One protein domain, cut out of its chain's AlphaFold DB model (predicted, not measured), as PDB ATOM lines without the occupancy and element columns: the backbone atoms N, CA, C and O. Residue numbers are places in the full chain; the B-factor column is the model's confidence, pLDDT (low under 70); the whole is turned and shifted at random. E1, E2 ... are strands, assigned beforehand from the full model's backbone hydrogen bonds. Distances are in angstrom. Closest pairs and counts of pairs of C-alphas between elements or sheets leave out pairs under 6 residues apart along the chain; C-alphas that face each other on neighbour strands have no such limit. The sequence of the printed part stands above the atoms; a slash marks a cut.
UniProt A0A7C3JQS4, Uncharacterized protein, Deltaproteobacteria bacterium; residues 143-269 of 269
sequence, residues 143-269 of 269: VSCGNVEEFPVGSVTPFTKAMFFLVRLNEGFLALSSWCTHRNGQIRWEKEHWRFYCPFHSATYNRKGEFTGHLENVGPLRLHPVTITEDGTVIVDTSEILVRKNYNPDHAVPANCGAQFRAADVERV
ATOM      1  N   VAL A 143     -16.738  22.486 -17.565       98.44
ATOM      2  CA  VAL A 143     -17.594  22.831 -16.431       98.44
ATOM      3  C   VAL A 143     -18.906  23.391 -16.956       98.44
ATOM      4  O   VAL A 143     -18.904  24.367 -17.702       98.44
ATOM      5  N   SER A 144     -20.022  22.777 -16.559       98.25
ATOM      6  CA  SER A 144     -21.355  23.343 -16.773       98.25
ATOM      7  C   SER A 144     -21.650  24.377 -15.693       98.25
ATOM      8  O   SER A 144     -21.591  24.062 -14.503       98.25
ATOM      9  N   CYS A 145     -21.912  25.615 -16.104       98.38
ATOM     10  CA  CYS A 145     -22.059  26.749 -15.196       98.38
ATOM     11  C   CYS A 145     -23.513  27.058 -14.828       98.38
ATOM     12  O   CYS A 145     -23.730  27.638 -13.769       98.38
ATOM     13  N   GLY A 146     -24.475  26.691 -15.675       98.25
ATOM     14  CA  GLY A 146     -25.882  27.101 -15.577       98.25
ATOM     15  C   GLY A 146     -26.372  27.747 -16.874       98.25
ATOM     16  O   GLY A 146     -25.598  27.912 -17.822       98.25
ATOM     17  N   ASN A 147     -27.654  28.095 -16.935       98.31
ATOM     18  CA  ASN A 147     -28.251  28.734 -18.105       98.31
ATOM     19  C   ASN A 147     -27.856  30.221 -18.204       98.31
ATOM     20  O   ASN A 147     -27.618  30.875 -17.188       98.31
ATOM     21  N   VAL A 148     -27.800  30.780 -19.418       98.31
ATOM     22  CA  VAL A 148     -27.421  32.188 -19.651       98.31
ATOM     23  C   VAL A 148     -28.234  33.193 -18.829       98.31
ATOM     24  O   VAL A 148     -27.672  34.210 -18.416       98.31
ATOM     25  N   GLU A 149     -29.512  32.908 -18.573       97.56
ATOM     26  CA  GLU A 149     -30.431  33.803 -17.853       97.56
ATOM     27  C   GLU A 149     -30.142  33.890 -16.345       97.56
ATOM     28  O   GLU A 149     -30.544  34.846 -15.681       97.56
ATOM     29  N   GLU A 150     -29.387  32.935 -15.793       98.25
ATOM     30  CA  GLU A 150     -28.969  32.942 -14.385       98.25
ATOM     31  C   GLU A 150     -27.874  33.987 -14.100       98.25
ATOM     32  O   GLU A 150     -27.563  34.273 -12.942       98.25
ATOM     33  N   PHE A 151     -27.291  34.581 -15.149       98.31
ATOM     34  CA  PHE A 151     -26.166  35.506 -15.056       98.31
ATOM     35  C   PHE A 151     -26.537  36.893 -15.597       98.31
ATOM     36  O   PHE A 151     -26.317  37.179 -16.779       98.31
ATOM     37  N   PRO A 152     -27.037  37.807 -14.741       98.12
ATOM     38  CA  PRO A 152     -27.325  39.177 -15.136       98.12
ATOM     39  C   PRO A 152     -26.090  39.896 -15.674       98.12
ATOM     40  O   PRO A 152     -24.961  39.668 -15.227       98.12
ATOM     41  N   VAL A 153     -26.306  40.829 -16.595       98.25
ATOM     42  CA  VAL A 153     -25.250  41.705 -17.108       98.25
ATOM     43  C   VAL A 153     -24.550  42.446 -15.967       98.25
ATOM     44  O   VAL A 153     -25.180  43.038 -15.095       98.25
ATOM     45  N   GLY A 154     -23.220  42.398 -15.973       96.75
ATOM     46  CA  GLY A 154     -22.352  42.953 -14.941       96.75
ATOM     47  C   GLY A 154     -22.005  41.988 -13.806       96.75
ATOM     48  O   GLY A 154     -21.178  42.362 -12.969       96.75
ATOM     49  N   SER A 155     -22.595  40.788 -13.766       98.19
ATOM     50  CA  SER A 155     -22.305  39.778 -12.744       98.19
ATOM     51  C   SER A 155     -20.895  39.189 -12.872       98.19
ATOM     52  O   SER A 155     -20.316  39.100 -13.958       98.19
ATOM     53  N   VAL A 156     -20.347  38.793 -11.722       98.62
ATOM     54  CA  VAL A 156     -19.094  38.046 -11.589       98.62
ATOM     55  C   VAL A 156     -19.369  36.886 -10.640       98.62
ATOM     56  O   VAL A 156     -19.617  37.109  -9.453       98.62
ATOM     57  N   THR A 157     -19.328  35.663 -11.158       98.50
ATOM     58  CA  THR A 157     -19.651  34.444 -10.411       98.50
ATOM     59  C   THR A 157     -18.397  33.582 -10.248       98.50
ATOM     60  O   THR A 157     -17.818  33.153 -11.248       98.50
ATOM     61  N   PRO A 158     -17.932  33.323  -9.012       98.12
ATOM     62  CA  PRO A 158     -16.750  32.499  -8.779       98.12
ATOM     63  C   PRO A 158     -17.059  31.003  -8.910       98.12
ATOM     64  O   PRO A 158     -17.940  30.480  -8.231       98.12
ATOM     65  N   PHE A 159     -16.254  30.288  -9.695       97.94
ATOM     66  CA  PHE A 159     -16.224  28.825  -9.753       97.94
ATOM     67  C   PHE A 159     -14.941  28.329  -9.078       97.94
ATOM     68  O   PHE A 159     -13.999  27.877  -9.727       97.94
ATOM     69  N   THR A 160     -14.885  28.439  -7.746       95.00
ATOM     70  CA  THR A 160     -13.652  28.261  -6.949       95.00
ATOM     71  C   THR A 160     -12.969  26.911  -7.163       95.00
ATOM     72  O   THR A 160     -11.758  26.872  -7.348       95.00
ATOM     73  N   LYS A 161     -13.727  25.808  -7.223       94.38
ATOM     74  CA  LYS A 161     -13.173  24.464  -7.482       94.38
ATOM     75  C   LYS A 161     -12.588  24.307  -8.890       94.38
ATOM     76  O   LYS A 161     -11.713  23.472  -9.091       94.38
ATOM     77  N   ALA A 162     -13.069  25.095  -9.851       96.69
ATOM     78  CA  ALA A 162     -12.602  25.087 -11.233       96.69
ATOM     79  C   ALA A 162     -11.599  26.215 -11.543       96.69
ATOM     80  O   ALA A 162     -11.096  26.288 -12.660       96.69
ATOM     81  N   MET A 163     -11.265  27.052 -10.552       96.69
ATOM     82  CA  MET A 163     -10.251  28.111 -10.629       96.69
ATOM     83  C   MET A 163     -10.507  29.168 -11.714       96.69
ATOM     84  O   MET A 163      -9.566  29.645 -12.358       96.69
ATOM     85  N   PHE A 164     -11.767  29.570 -11.894       98.25
ATOM     86  CA  PHE A 164     -12.116  30.711 -12.739       98.25
ATOM     87  C   PHE A 164     -13.277  31.539 -12.172       98.25
ATOM     88  O   PHE A 164     -14.014  31.115 -11.278       98.25
ATOM     89  N   PHE A 165     -13.450  32.735 -12.727       98.75
ATOM     90  CA  PHE A 165     -14.609  33.598 -12.544       98.75
ATOM     91  C   PHE A 165     -15.372  33.693 -13.860       98.75
ATOM     92  O   PHE A 165     -14.789  34.062 -14.882       98.75
ATOM     93  N   LEU A 166     -16.669  33.395 -13.840       98.81
ATOM     94  CA  LEU A 166     -17.550  33.680 -14.963       98.81
ATOM     95  C   LEU A 166     -17.998  35.137 -14.863       98.81
ATOM     96  O   LEU A 166     -18.620  35.534 -13.879       98.81
ATOM     97  N   VAL A 167     -17.662  35.942 -15.862       98.81
ATOM     98  CA  VAL A 167     -18.015  37.358 -15.931       98.81
ATOM     99  C   VAL A 167     -19.026  37.550 -17.045       98.81
ATOM    100  O   VAL A 167     -18.756  37.191 -18.191       98.81
ATOM    101  N   ARG A 168     -20.159  38.174 -16.727       98.56
ATOM    102  CA  ARG A 168     -21.123  38.616 -17.731       98.56
ATOM    103  C   ARG A 168     -20.920  40.097 -18.036       98.56
ATOM    104  O   ARG A 168     -21.216  40.955 -17.206       98.56
ATOM    105  N   LEU A 169     -20.446  40.403 -19.236       98.06
ATOM    106  CA  LEU A 169     -20.384  41.755 -19.795       98.06
ATOM    107  C   LEU A 169     -21.630  42.042 -20.659       98.06
ATOM    108  O   LEU A 169     -22.508  41.187 -20.796       98.06
ATOM    109  N   ASN A 170     -21.718  43.249 -21.229       97.12
ATOM    110  CA  ASN A 170     -22.806  43.602 -22.151       97.12
ATOM    111  C   ASN A 170     -22.713  42.765 -23.436       97.12
ATOM    112  O   ASN A 170     -23.713  42.262 -23.935       97.12
ATOM    113  N   GLU A 171     -21.492  42.612 -23.937       95.81
ATOM    114  CA  GLU A 171     -21.135  41.906 -25.164       95.81
ATOM    115  C   GLU A 171     -21.203  40.376 -25.038       95.81
ATOM    116  O   GLU A 171     -21.388  39.694 -26.042       95.81
ATOM    117  N   GLY A 172     -21.099  39.816 -23.826       98.31
ATOM    118  CA  GLY A 172     -21.115  38.368 -23.638       98.31
ATOM    119  C   GLY A 172     -20.442  37.877 -22.359       98.31
ATOM    120  O   GLY A 172     -20.290  38.616 -21.385       98.31
ATOM    121  N   PHE A 173     -20.037  36.610 -22.365       98.88
ATOM    122  CA  PHE A 173     -19.380  35.929 -21.255       98.88
ATOM    123  C   PHE A 173     -17.860  35.863 -21.423       98.88
ATOM    124  O   PHE A 173     -17.355  35.501 -22.485       98.88
ATOM    125  N   LEU A 174     -17.137  36.120 -20.335       98.69
ATOM    126  CA  LEU A 174     -15.727  35.769 -20.170       98.69
ATOM    127  C   LEU A 174     -15.593  34.741 -19.046       98.69
ATOM    128  O   LEU A 174     -16.262  34.862 -18.023       98.69
ATOM    129  N   ALA A 175     -14.666  33.798 -19.179       98.62
ATOM    130  CA  ALA A 175     -14.206  32.984 -18.058       98.62
ATOM    131  C   ALA A 175     -12.762  33.370 -17.722       98.62
ATOM    132  O   ALA A 175     -11.831  32.969 -18.416       98.62
ATOM    133  N   LEU A 176     -12.575  34.194 -16.688       98.62
ATOM    134  CA  LEU A 176     -11.263  34.693 -16.265       98.62
ATOM    135  C   LEU A 176     -10.611  33.707 -15.297       98.62
ATOM    136  O   LEU A 176     -11.223  33.342 -14.296       98.62
ATOM    137  N   SER A 177      -9.360  33.318 -15.541       97.62
ATOM    138  CA  SER A 177      -8.610  32.469 -14.610       97.62
ATOM    139  C   SER A 177      -8.475  33.135 -13.234       97.62
ATOM    140  O   SER A 177      -8.235  34.339 -13.129       97.62
ATOM    141  N   SER A 178      -8.580  32.344 -12.166       96.88
ATOM    142  CA  SER A 178      -8.348  32.807 -10.793       96.88
ATOM    143  C   SER A 178      -6.859  32.931 -10.437       96.88
ATOM    144  O   SER A 178      -6.539  33.351  -9.324       96.88
ATOM    145  N   TRP A 179      -5.948  32.587 -11.353       96.19
ATOM    146  CA  TRP A 179      -4.507  32.757 -11.171       96.19
ATOM    147  C   TRP A 179      -4.033  34.134 -11.635       96.19
ATOM    148  O   TRP A 179      -4.185  34.509 -12.798       96.19
ATOM    149  N   CYS A 180      -3.391  34.867 -10.728       95.62
ATOM    150  CA  CYS A 180      -2.700  36.114 -11.033       95.62
ATOM    151  C   CYS A 180      -1.573  35.891 -12.044       95.62
ATOM    152  O   CYS A 180      -0.749  34.990 -11.881       95.62
ATOM    153  N   THR A 181      -1.494  36.749 -13.059       95.81
ATOM    154  CA  THR A 181      -0.466  36.675 -14.106       95.81
ATOM    155  C   THR A 181       0.908  37.152 -13.651       95.81
ATOM    156  O   THR A 181       1.880  36.876 -14.341       95.81
ATOM    157  N   HIS A 182       1.010  37.805 -12.487       93.50
ATOM    158  CA  HIS A 182       2.297  38.170 -11.894       93.50
ATOM    159  C   HIS A 182       3.064  36.930 -11.410       93.50
ATOM    160  O   HIS A 182       4.120  36.607 -11.945       93.50
ATOM    161  N   ARG A 183       2.550  36.247 -10.376       91.50
ATOM    162  CA  ARG A 183       3.232  35.109  -9.736       91.50
ATOM    163  C   ARG A 183       2.292  33.990  -9.272       91.50
ATOM    164  O   ARG A 183       2.522  33.413  -8.222       91.50
ATOM    165  N   ASN A 184       1.192  33.732  -9.985       94.06
ATOM    166  CA  ASN A 184       0.209  32.690  -9.636       94.06
ATOM    167  C   ASN A 184      -0.307  32.755  -8.184       94.06
ATOM    168  O   ASN A 184      -0.602  31.738  -7.557       94.06
ATOM    169  N   GLY A 185      -0.454  33.966  -7.644       93.75
ATOM    170  CA  GLY A 185      -1.272  34.181  -6.454       93.75
ATOM    171  C   GLY A 185      -2.751  34.005  -6.799       93.75
ATOM    172  O   GLY A 185      -3.184  34.403  -7.886       93.75
ATOM    173  N   GLN A 186      -3.533  33.428  -5.891       94.00
ATOM    174  CA  GLN A 186      -4.970  33.297  -6.098       94.00
ATOM    175  C   GLN A 186      -5.650  34.666  -5.977       94.00
ATOM    176  O   GLN A 186      -5.390  35.443  -5.058       94.00
ATOM    177  N   ILE A 187      -6.505  34.975  -6.942       95.44
ATOM    178  CA  ILE A 187      -7.252  36.227  -7.009       95.44
ATOM    179  C   ILE A 187      -8.609  36.072  -6.331       95.44
ATOM    180  O   ILE A 187      -9.255  35.028  -6.441       95.44
ATOM    181  N   ARG A 188      -9.080  37.156  -5.710       95.81
ATOM    182  CA  ARG A 188     -10.462  37.323  -5.248       95.81
ATOM    183  C   ARG A 188     -11.180  38.436  -6.012       95.81
ATOM    184  O   ARG A 188     -10.548  39.384  -6.472       95.81
ATOM    185  N   TRP A 189     -12.500  38.327  -6.123       97.62
ATOM    186  CA  TRP A 189     -13.367  39.406  -6.598       97.62
ATOM    187  C   TRP A 189     -13.773  40.297  -5.418       97.62
ATOM    188  O   TRP A 189     -14.325  39.802  -4.438       97.62
ATOM    189  N   GLU A 190     -13.503  41.599  -5.503       97.12
ATOM    190  CA  GLU A 190     -13.903  42.610  -4.517       97.12
ATOM    191  C   GLU A 190     -15.051  43.433  -5.107       97.12
ATOM    192  O   GLU A 190     -14.828  44.396  -5.849       97.12
ATOM    193  N   LYS A 191     -16.292  43.028  -4.810       94.94
ATOM    194  CA  LYS A 191     -17.508  43.591  -5.415       94.94
ATOM    195  C   LYS A 191     -17.640  45.091  -5.160       94.94
ATOM    196  O   LYS A 191     -17.987  45.833  -6.073       94.94
ATOM    197  N   GLU A 192     -17.317  45.531  -3.951       96.06
ATOM    198  CA  GLU A 192     -17.406  46.922  -3.496       96.06
ATOM    199  C   GLU A 192     -16.457  47.840  -4.281       96.06
ATOM    200  O   GLU A 192     -16.735  49.022  -4.461       96.06
ATOM    201  N   HIS A 193     -15.363  47.277  -4.803       94.62
ATOM    202  CA  HIS A 193     -14.341  47.986  -5.573       94.62
ATOM    203  C   HIS A 193     -14.398  47.680  -7.072       94.62
ATOM    204  O   HIS A 193     -13.577  48.192  -7.832       94.62
ATOM    205  N   TRP A 194     -15.332  46.827  -7.505       95.00
ATOM    206  CA  TRP A 194     -15.477  46.380  -8.891       95.00
ATOM    207  C   TRP A 194     -14.174  45.872  -9.529       95.00
ATOM    208  O   TRP A 194     -13.926  46.082 -10.724       95.00
ATOM    209  N   ARG A 195     -13.342  45.182  -8.741       97.31
ATOM    210  CA  ARG A 195     -12.020  44.716  -9.173       97.31
ATOM    211  C   ARG A 195     -11.719  43.297  -8.722       97.31
ATOM    212  O   ARG A 195     -12.199  42.818  -7.698       97.31
ATOM    213  N   PHE A 196     -10.830  42.665  -9.463       98.44
ATOM    214  CA  PHE A 196     -10.099  41.496  -9.014       98.44
ATOM    215  C   PHE A 196      -8.846  41.942  -8.265       98.44
ATOM    216  O   PHE A 196      -8.146  42.848  -8.720       98.44
ATOM    217  N   TYR A 197      -8.556  41.300  -7.141       96.94
ATOM    218  CA  TYR A 197      -7.417  41.619  -6.288       96.94
ATOM    219  C   TYR A 197      -6.636  40.357  -5.932       96.94
ATOM    220  O   TYR A 197      -7.209  39.345  -5.525       96.94
ATOM    221  N   CYS A 198      -5.316  40.421  -6.071       95.06
ATOM    222  CA  CYS A 198      -4.396  39.400  -5.593       95.06
ATOM    223  C   CYS A 198      -3.740  39.889  -4.289       95.06
ATOM    224  O   CYS A 198      -2.981  40.860  -4.346       95.06
ATOM    225  N   PRO A 199      -3.954  39.224  -3.137       90.94
ATOM    226  CA  PRO A 199      -3.394  39.652  -1.853       90.94
ATOM    227  C   PRO A 199      -1.876  39.482  -1.748       90.94
ATOM    228  O   PRO A 199      -1.281  39.966  -0.795       90.94
ATOM    229  N   PHE A 200      -1.246  38.815  -2.718       87.00
ATOM    230  CA  PHE A 200       0.160  38.450  -2.635       87.00
ATOM    231  C   PHE A 200       1.112  39.638  -2.857       87.00
ATOM    232  O   PHE A 200       1.966  39.919  -2.023       87.00
ATOM    233  N   HIS A 201       0.925  40.360  -3.965       88.56
ATOM    234  CA  HIS A 201       1.687  41.567  -4.323       88.56
ATOM    235  C   HIS A 201       0.761  42.724  -4.720       88.56
ATOM    236  O   HIS A 201       1.144  43.613  -5.476       88.56
ATOM    237  N   SER A 202      -0.493  42.675  -4.267       92.00
ATOM    238  CA  SER A 202      -1.491  43.721  -4.504       92.00
ATOM    239  C   SER A 202      -1.800  43.983  -5.984       92.00
ATOM    240  O   SER A 202      -2.154  45.098  -6.364       92.00
ATOM    241  N   ALA A 203      -1.680  42.959  -6.839       95.56
ATOM    242  CA  ALA A 203      -2.063  43.074  -8.244       95.56
ATOM    243  C   ALA A 203      -3.580  43.282  -8.355       95.56
ATOM    244  O   ALA A 203      -4.354  42.534  -7.749       95.56
ATOM    245  N   THR A 204      -4.002  44.262  -9.152       97.62
ATOM    246  CA  THR A 204      -5.416  44.570  -9.390       97.62
ATOM    247  C   THR A 204      -5.774  44.427 -10.859       97.62
ATOM    248  O   THR A 204      -4.962  44.738 -11.730       97.62
ATOM    249  N   TYR A 205      -7.006  43.990 -11.127       98.44
ATOM    250  CA  TYR A 205      -7.555  43.897 -12.478       98.44
ATOM    251  C   TYR A 205      -8.993  44.412 -12.519       98.44
ATOM    252  O   TYR A 205      -9.753  44.232 -11.566       98.44
ATOM    253  N   ASN A 206      -9.390  45.038 -13.625       97.88
ATOM    254  CA  ASN A 206     -10.777  45.454 -13.838       97.88
ATOM    255  C   ASN A 206     -11.682  44.244 -14.165       97.88
ATOM    256  O   ASN A 206     -11.207  43.125 -14.351       97.88
ATOM    257  N   ARG A 207     -12.999  44.455 -14.302       97.38
ATOM    258  CA  ARG A 207     -13.961  43.391 -14.673       97.38
ATOM    259  C   ARG A 207     -13.654  42.656 -15.977       97.38
ATOM    260  O   ARG A 207     -14.050  41.508 -16.127       97.38
ATOM    261  N   LYS A 208     -12.965  43.302 -16.917       98.25
ATOM    262  CA  LYS A 208     -12.543  42.689 -18.183       98.25
ATOM    263  C   LYS A 208     -11.300  41.819 -18.005       98.25
ATOM    264  O   LYS A 208     -10.878  41.179 -18.964       98.25
ATOM    265  N   GLY A 209     -10.719  41.789 -16.805       98.12
ATOM    266  CA  GLY A 209      -9.472  41.116 -16.468       98.12
ATOM    267  C   GLY A 209      -8.228  41.902 -16.879       98.12
ATOM    268  O   GLY A 209      -7.148  41.330 -16.874       98.12
ATOM    269  N   GLU A 210      -8.342  43.176 -17.256       98.12
ATOM    270  CA  GLU A 210      -7.173  43.993 -17.597       98.12
ATOM    271  C   GLU A 210      -6.458  44.444 -16.338       98.12
ATOM    272  O   GLU A 210      -7.104  44.844 -15.370       98.12
ATOM    273  N   PHE A 211      -5.130  44.385 -16.361       98.06
ATOM    274  CA  PHE A 211      -4.307  44.823 -15.247       98.06
ATOM    275  C   PHE A 211      -4.450  46.335 -15.021       98.06
ATOM    276  O   PHE A 211      -4.428  47.120 -15.966       98.06
ATOM    277  N   THR A 212      -4.609  46.739 -13.763       96.69
ATOM    278  CA  THR A 212      -4.783  48.144 -13.348       96.69
ATOM    279  C   THR A 212      -3.846  48.556 -12.213       96.69
ATOM    280  O   THR A 212      -4.013  49.628 -11.636       96.69
ATOM    281  N   GLY A 213      -2.904  47.686 -11.839       89.12
ATOM    282  CA  GLY A 213      -1.977  47.920 -10.733       89.12
ATOM    283  C   GLY A 213      -0.700  48.654 -11.151       89.12
ATOM    284  O   GLY A 213      -0.554  49.102 -12.282       89.12
ATOM    285  N   HIS A 214       0.248  48.744 -10.216       86.88
ATOM    286  CA  HIS A 214       1.535  49.435 -10.388       86.88
ATOM    287  C   HIS A 214       2.714  48.493 -10.700       86.88
ATOM    288  O   HIS A 214       3.829  48.955 -10.913       86.88
ATOM    289  N   LEU A 215       2.492  47.179 -10.660       90.06
ATOM    290  CA  LEU A 215       3.529  46.177 -10.899       90.06
ATOM    291  C   LEU A 215       3.950  46.154 -12.371       90.06
ATOM    292  O   LEU A 215       3.113  46.174 -13.272       90.06
ATOM    293  N   GLU A 216       5.251  46.039 -12.603       87.25
ATOM    294  CA  GLU A 216       5.808  45.896 -13.943       87.25
ATOM    295  C   GLU A 216       5.597  44.478 -14.491       87.25
ATOM    296  O   GLU A 216       5.547  43.501 -13.742       87.25
ATOM    297  N   ASN A 217       5.516  44.357 -15.820       87.56
ATOM    298  CA  ASN A 217       5.433  43.077 -16.538       87.56
ATOM    299  C   ASN A 217       4.236  42.184 -16.149       87.56
ATOM    300  O   ASN A 217       4.295  40.962 -16.292       87.56
ATOM    301  N   VAL A 218       3.128  42.778 -15.694       94.56
ATOM    302  CA  VAL A 218       1.880  42.060 -15.399       94.56
ATOM    303  C   VAL A 218       0.867  42.290 -16.520       94.56
ATOM    304  O   VAL A 218       0.422  43.409 -16.759       94.56
ATOM    305  N   GLY A 219       0.507  41.215 -17.226       95.06
ATOM    306  CA  GLY A 219      -0.502  41.233 -18.289       95.06
ATOM    307  C   GLY A 219      -1.933  41.010 -17.778       95.06
ATOM    308  O   GLY A 219      -2.126  40.709 -16.598       95.06
ATOM    309  N   PRO A 220      -2.954  41.102 -18.649       97.69
ATOM    310  CA  PRO A 220      -4.338  40.814 -18.278       97.69
ATOM    311  C   PRO A 220      -4.520  39.349 -17.857       97.69
ATOM    312  O   PRO A 220      -3.760  38.469 -18.256       97.69
ATOM    313  N   LEU A 221      -5.582  39.068 -17.101       98.19
ATOM    314  CA  LEU A 221      -5.974  37.708 -16.748       98.19
ATOM    315  C   LEU A 221      -6.213  36.862 -17.998       98.19
ATOM    316  O   LEU A 221      -6.829  37.312 -18.975       98.19
ATOM    317  N   ARG A 222      -5.734  35.620 -17.906       97.81
ATOM    318  CA  ARG A 222      -5.915  34.561 -18.900       97.81
ATOM    319  C   ARG A 222      -7.381  34.139 -18.948       97.81
ATOM    320  O   ARG A 222      -8.089  34.262 -17.943       97.81
ATOM    321  N   LEU A 223      -7.820  33.642 -20.096       98.31
ATOM    322  CA  LEU A 223      -9.186  33.168 -20.297       98.31
ATOM    323  C   LEU A 223      -9.240  31.641 -20.369       98.31
ATOM    324  O   LEU A 223      -8.261  30.990 -20.732       98.31
ATOM    325  N   HIS A 224     -10.422  31.109 -20.100       98.19
ATOM    326  CA  HIS A 224     -10.845  29.779 -20.521       98.19
ATOM    327  C   HIS A 224     -11.903  29.925 -21.629       98.19
ATOM    328  O   HIS A 224     -12.734  30.838 -21.539       98.19
ATOM    329  N   PRO A 225     -11.891  29.087 -22.683       97.94
ATOM    330  CA  PRO A 225     -12.919  29.131 -23.714       97.94
ATOM    331  C   PRO A 225     -14.321  28.938 -23.128       97.94
ATOM    332  O   PRO A 225     -14.550  28.037 -22.320       97.94
ATOM    333  N   VAL A 226     -15.259  29.770 -23.579       98.75
ATOM    334  CA  VAL A 226     -16.684  29.662 -23.248       98.75
ATOM    335  C   VAL A 226     -17.446  29.139 -24.465       98.75
ATOM    336  O   VAL A 226     -17.123  29.460 -25.613       98.75
ATOM    337  N   THR A 227     -18.460  28.318 -24.224       98.75
ATOM    338  CA  THR A 227     -19.446  27.875 -25.213       98.75
ATOM    339  C   THR A 227     -20.835  28.004 -24.613       98.75
ATOM    340  O   THR A 227     -21.040  27.641 -23.459       98.75
ATOM    341  N   ILE A 228     -21.784  28.499 -25.396       98.75
ATOM    342  CA  ILE A 228     -23.207  28.461 -25.085       98.75
ATOM    343  C   ILE A 228     -23.805  27.333 -25.915       98.75
ATOM    344  O   ILE A 228     -23.741  27.351 -27.144       98.75
ATOM    345  N   THR A 229     -24.337  26.314 -25.256       98.56
ATOM    346  CA  THR A 229     -24.998  25.191 -25.930       98.56
ATOM    347  C   THR A 229     -26.321  25.630 -26.569       98.56
ATOM    348  O   THR A 229     -26.803  26.742 -26.348       98.56
ATOM    349  N   GLU A 230     -26.922  24.766 -27.390       97.94
ATOM    350  CA  GLU A 230     -28.196  25.060 -28.072       97.94
ATOM    351  C   GLU A 230     -29.367  25.292 -27.099       97.94
ATOM    352  O   GLU A 230     -30.282  26.057 -27.393       97.94
ATOM    353  N   ASP A 231     -29.323  24.684 -25.912       97.12
ATOM    354  CA  ASP A 231     -30.293  24.875 -24.826       97.12
ATOM    355  C   ASP A 231     -29.952  26.062 -23.899       97.12
ATOM    356  O   ASP A 231     -30.628  26.280 -22.894       97.12
ATOM    357  N   GLY A 232     -28.920  26.849 -24.225       97.88
ATOM    358  CA  GLY A 232     -28.546  28.052 -23.476       97.88
ATOM    359  C   GLY A 232     -27.693  27.793 -22.231       97.88
ATOM    360  O   GLY A 232     -27.533  28.693 -21.409       97.88
ATOM    361  N   THR A 233     -27.124  26.598 -22.066       98.75
ATOM    362  CA  THR A 233     -26.194  26.301 -20.968       98.75
ATOM    363  C   THR A 233     -24.808  26.886 -21.255       98.75
ATOM    364  O   THR A 233     -24.226  26.673 -22.321       98.75
ATOM    365  N   VAL A 234     -24.246  27.613 -20.288       98.81
ATOM    366  CA  VAL A 234     -22.873  28.125 -20.338       98.81
ATOM    367  C   VAL A 234     -21.907  27.007 -19.948       98.81
ATOM    368  O   VAL A 234     -21.963  26.481 -18.834       98.81
ATOM    369  N   ILE A 235     -20.990  26.669 -20.849       98.81
ATOM    370  CA  ILE A 235     -19.910  25.703 -20.639       98.81
ATOM    371  C   ILE A 235     -18.567  26.428 -20.691       98.81
ATOM    372  O   ILE A 235     -18.300  27.183 -21.627       98.81
ATOM    373  N   VAL A 236     -17.700  26.159 -19.717       98.69
ATOM    374  CA  VAL A 236     -16.320  26.663 -19.676       98.69
ATOM    375  C   VAL A 236     -15.351  25.493 -19.760       98.69
ATOM    376  O   VAL A 236     -15.460  24.553 -18.975       98.69
ATOM    377  N   ASP A 237     -14.393  25.539 -20.685       97.75
ATOM    378  CA  ASP A 237     -13.357  24.509 -20.807       97.75
ATOM    379  C   ASP A 237     -12.067  24.936 -20.097       97.75
ATOM    380  O   ASP A 237     -11.298  25.749 -20.604       97.75
ATOM    381  N   THR A 238     -11.805  24.390 -18.908       96.81
ATOM    382  CA  THR A 238     -10.591  24.732 -18.153       96.81
ATOM    383  C   THR A 238      -9.368  23.920 -18.578       96.81
ATOM    384  O   THR A 238      -8.292  24.121 -18.010       96.81
ATOM    385  N   SER A 239      -9.513  22.975 -19.516       94.56
ATOM    386  CA  SER A 239      -8.374  22.223 -20.061       94.56
ATOM    387  C   SER A 239      -7.545  23.055 -21.041       94.56
ATOM    388  O   SER A 239      -6.371  22.758 -21.254       94.56
ATOM    389  N   GLU A 240      -8.124  24.142 -21.550       94.75
ATOM    390  CA  GLU A 240      -7.467  25.118 -22.406       94.75
ATOM    391  C   GLU A 240      -7.262  26.448 -21.675       94.75
ATOM    392  O   GLU A 240      -8.099  26.895 -20.881       94.75
ATOM    393  N   ILE A 241      -6.139  27.104 -21.965       96.94
ATOM    394  CA  ILE A 241      -5.837  28.449 -21.485       96.94
ATOM    395  C   ILE A 241      -5.578  29.350 -22.679       96.94
ATOM    396  O   ILE A 241      -4.800  29.020 -23.569       96.94
ATOM    397  N   LEU A 242      -6.216  30.516 -22.663       97.44
ATOM    398  CA  LEU A 242      -6.044  31.549 -23.670       97.44
ATOM    399  C   LEU A 242      -5.299  32.731 -23.048       97.44
ATOM    400  O   LEU A 242      -5.756  33.338 -22.071       97.44
ATOM    401  N   VAL A 243      -4.149  33.063 -23.617       97.50
ATOM    402  CA  VAL A 243      -3.335  34.217 -23.231       97.50
ATOM    403  C   VAL A 243      -3.613  35.359 -24.202       97.50
ATOM    404  O   VAL A 243      -3.694  35.154 -25.408       97.50
ATOM    405  N   ARG A 244      -3.771  36.574 -23.677       96.94
ATOM    406  CA  ARG A 244      -4.096  37.781 -24.452       96.94
ATOM    407  C   ARG A 244      -3.257  38.960 -23.977       96.94
ATOM    408  O   ARG A 244      -2.811  38.973 -22.831       96.94
ATOM    409  N   LYS A 245      -3.070  39.963 -24.837       96.00
ATOM    410  CA  LYS A 245      -2.305  41.180 -24.500       96.00
ATOM    411  C   LYS A 245      -3.159  42.271 -23.855       96.00
ATOM    412  O   LYS A 245      -2.690  42.965 -22.961       96.00
ATOM    413  N   ASN A 246      -4.413  42.392 -24.275       95.62
ATOM    414  CA  ASN A 246      -5.364  43.413 -23.833       95.62
ATOM    415  C   ASN A 246      -6.796  42.874 -23.918       95.62
ATOM    416  O   ASN A 246      -7.024  41.749 -24.371       95.62
ATOM    417  N   TYR A 247      -7.773  43.669 -23.480       97.19
ATOM    418  CA  TYR A 247      -9.167  43.372 -23.771       97.19
ATOM    419  C   TYR A 247      -9.535  43.707 -25.224       97.19
ATOM    420  O   TYR A 247      -9.056  44.683 -25.794       97.19
ATOM    421  N   ASN A 248     -10.442  42.907 -25.773       96.06
ATOM    422  CA  ASN A 248     -11.082  43.035 -27.079       96.06
ATOM    423  C   ASN A 248     -12.506  42.478 -26.886       96.06
ATOM    424  O   ASN A 248     -12.614  41.402 -26.289       96.06
ATOM    425  N   PRO A 249     -13.577  43.182 -27.302       96.56
ATOM    426  CA  PRO A 249     -14.948  42.678 -27.205       96.56
ATOM    427  C   PRO A 249     -15.154  41.268 -27.773       96.56
ATOM    428  O   PRO A 249     -15.928  40.509 -27.199       96.56
ATOM    429  N   ASP A 250     -14.403  40.875 -28.807       96.69
ATOM    430  CA  ASP A 250     -14.494  39.536 -29.412       96.69
ATOM    431  C   ASP A 250     -14.040  38.405 -28.470       96.69
ATOM    432  O   ASP A 250     -14.342  37.230 -28.699       96.69
ATOM    433  N   HIS A 251     -13.329  38.735 -27.382       98.00
ATOM    434  CA  HIS A 251     -13.011  37.775 -26.325       98.00
ATOM    435  C   HIS A 251     -14.257  37.315 -25.557       98.00
ATOM    436  O   HIS A 251     -14.229  36.235 -24.961       98.00
ATOM    437  N   ALA A 252     -15.314  38.133 -25.510       98.19
ATOM    438  CA  ALA A 252     -16.554  37.796 -24.828       98.19
ATOM    439  C   ALA A 252     -17.455  36.979 -25.757       98.19
ATOM    440  O   ALA A 252     -17.765  37.396 -26.869       98.19
ATOM    441  N   VAL A 253     -17.900  35.813 -25.294       98.62
ATOM    442  CA  VAL A 253     -18.793  34.950 -26.073       98.62
ATOM    443  C   VAL A 253     -20.220  35.476 -25.965       98.62
ATOM    444  O   VAL A 253     -20.741  35.523 -24.846       98.62
ATOM    445  N   PRO A 254     -20.866  35.857 -27.085       98.31
ATOM    446  CA  PRO A 254     -22.239  36.337 -27.071       98.31
ATOM    447  C   PRO A 254     -23.176  35.370 -26.349       98.31
ATOM    448  O   PRO A 254     -23.043  34.153 -26.446       98.31
ATOM    449  N   ALA A 255     -24.133  35.908 -25.604       97.50
ATOM    450  CA  ALA A 255     -25.026  35.115 -24.768       97.50
ATOM    451  C   ALA A 255     -26.253  34.591 -25.525       97.50
ATOM    452  O   ALA A 255     -27.385  34.770 -25.085       97.50
ATOM    453  N   ASN A 256     -26.029  33.977 -26.681       96.69
ATOM    454  CA  ASN A 256     -27.064  33.330 -27.476       96.69
ATOM    455  C   ASN A 256     -26.703  31.864 -27.706       96.69
ATOM    456  O   ASN A 256     -25.525  31.510 -27.757       96.69
ATOM    457  N   CYS A 257     -27.721  31.023 -27.871       97.56
ATOM    458  CA  CYS A 257     -27.557  29.598 -28.138       97.56
ATOM    459  C   CYS A 257     -26.584  29.344 -29.301       97.56
ATOM    460  O   CYS A 257     -26.580  30.079 -30.296       97.56
ATOM    461  N   GLY A 258     -25.719  28.344 -29.132       97.62
ATOM    462  CA  GLY A 258     -24.709  27.943 -30.116       97.62
ATOM    463  C   GLY A 258     -23.477  28.857 -30.209       97.62
ATOM    464  O   GLY A 258     -22.570  28.584 -31.003       97.62
ATOM    465  N   ALA A 259     -23.401  29.946 -29.435       98.12
ATOM    466  CA  ALA A 259     -22.241  30.835 -29.448       98.12
ATOM    467  C   ALA A 259     -20.986  30.153 -28.880       98.12
ATOM    468  O   ALA A 259     -21.037  29.362 -27.941       98.12
ATOM    469  N   GLN A 260     -19.825  30.480 -29.443       97.62
ATOM    470  CA  GLN A 260     -18.536  29.904 -29.055       97.62
ATOM    471  C   GLN A 260     -17.451  30.974 -29.092       97.62
ATOM    472  O   GLN A 260     -17.583  31.976 -29.799       97.62
ATOM    473  N   PHE A 261     -16.364  30.741 -28.360       96.88
ATOM    474  CA  PHE A 261     -15.178  31.590 -28.401       96.88
ATOM    475  C   PHE A 261     -14.554  31.639 -29.806       96.88
ATOM    476  O   PHE A 261     -14.251  30.595 -30.385       96.88
ATOM    477  N   ARG A 262     -14.342  32.850 -30.345       93.56
ATOM    478  CA  ARG A 262     -13.883  33.076 -31.734       93.56
ATOM    479  C   ARG A 262     -12.742  34.082 -31.896       93.56
ATOM    480  O   ARG A 262     -12.266  34.238 -33.016       93.56
ATOM    481  N   ALA A 263     -12.300  34.752 -30.832       93.00
ATOM    482  CA  ALA A 263     -11.224  35.732 -30.942       93.00
ATOM    483  C   ALA A 263      -9.930  35.087 -31.466       93.00
ATOM    484  O   ALA A 263      -9.536  34.006 -31.019       93.00
ATOM    485  N   ALA A 264      -9.286  35.761 -32.418       91.75
ATOM    486  CA  ALA A 264      -8.055  35.300 -33.056       91.75
ATOM    487  C   ALA A 264      -6.791  35.905 -32.421       91.75
ATOM    488  O   ALA A 264      -5.698  35.374 -32.596       91.75
ATOM    489  N   ASP A 265      -6.927  36.995 -31.664       95.75
ATOM    490  CA  ASP A 265      -5.853  37.721 -30.977       95.75
ATOM    491  C   ASP A 265      -5.494  37.117 -29.606       95.75
ATOM    492  O   ASP A 265      -5.115  37.826 -28.670       95.75
ATOM    493  N   VAL A 266      -5.567  35.784 -29.504       96.88
ATOM    494  CA  VAL A 266      -5.168  35.012 -28.322       96.88
ATOM    495  C   VAL A 266      -4.210  33.881 -28.681       96.88
ATOM    496  O   VAL A 266      -4.296  33.272 -29.745       96.88
ATOM    497  N   GLU A 267      -3.322  33.557 -27.752       96.75
ATOM    498  CA  GLU A 267      -2.465  32.378 -27.814       96.75
ATOM    499  C   GLU A 267      -3.099  31.248 -26.996       96.75
ATOM    500  O   GLU A 267      -3.450  31.446 -25.831       96.75
ATOM    501  N   ARG A 268      -3.252  30.063 -27.598       94.25
ATOM    502  CA  ARG A 268      -3.715  28.859 -26.896       94.25
ATOM    503  C   ARG A 268      -2.515  28.124 -26.319       94.25
ATOM    504  O   ARG A 268      -1.612  27.775 -27.078       94.25
ATOM    505  N   VAL A 269      -2.530  27.891 -25.007       88.19
ATOM    506  CA  VAL A 269      -1.447  27.206 -24.286       88.19
ATOM    507  C   VAL A 269      -1.900  25.869 -23.745       88.19
ATOM    508  O   VAL A 269      -2.751  25.789 -22.829       88.19
TER     509      VAL A 269
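This is residues 143 to 269 of the 269 residues of an uncharacterized protein of Deltaproteobacteria bacterium (UniProt A0A7C3JQS4). With little regular structure, three small antiparallel sheets stand in a row, E2-E3-E4 between E1-E9-E8 and E5-E6-E7, with residues 238 to 269 along one side. Of 127 printed residues, 38 are in nine named strands, E1 to E9 along the chain: all strand. It is compact, radius of gyration of the C-alphas 13.6 A, spanning 42 by 31 by 25 A.

E2, residues 156 to 159, E3, 164 to 168, and E4, 173 to 177, form a meander, each strand antiparallel to the one before; N 157 and O 166 are 2.8 A apart, as are N 165 and O 176. The closest C-alphas of E4 and E8, residues 226 to 228, are 175 and 226, 6.6 A apart.

E5, 188 to 190, E6, 195 to 198, and E7, 203 to 206, form another meander. E1, 143 to 147, begins at C-alpha 143 (-17.594, 22.831, -16.431); E9, 233 to 237, ends at C-alpha 237 (-13.357, 24.509, -20.807).

The printed part has no cut, the link E7 to E8 is long, and no printed residue is under pLDDT 70.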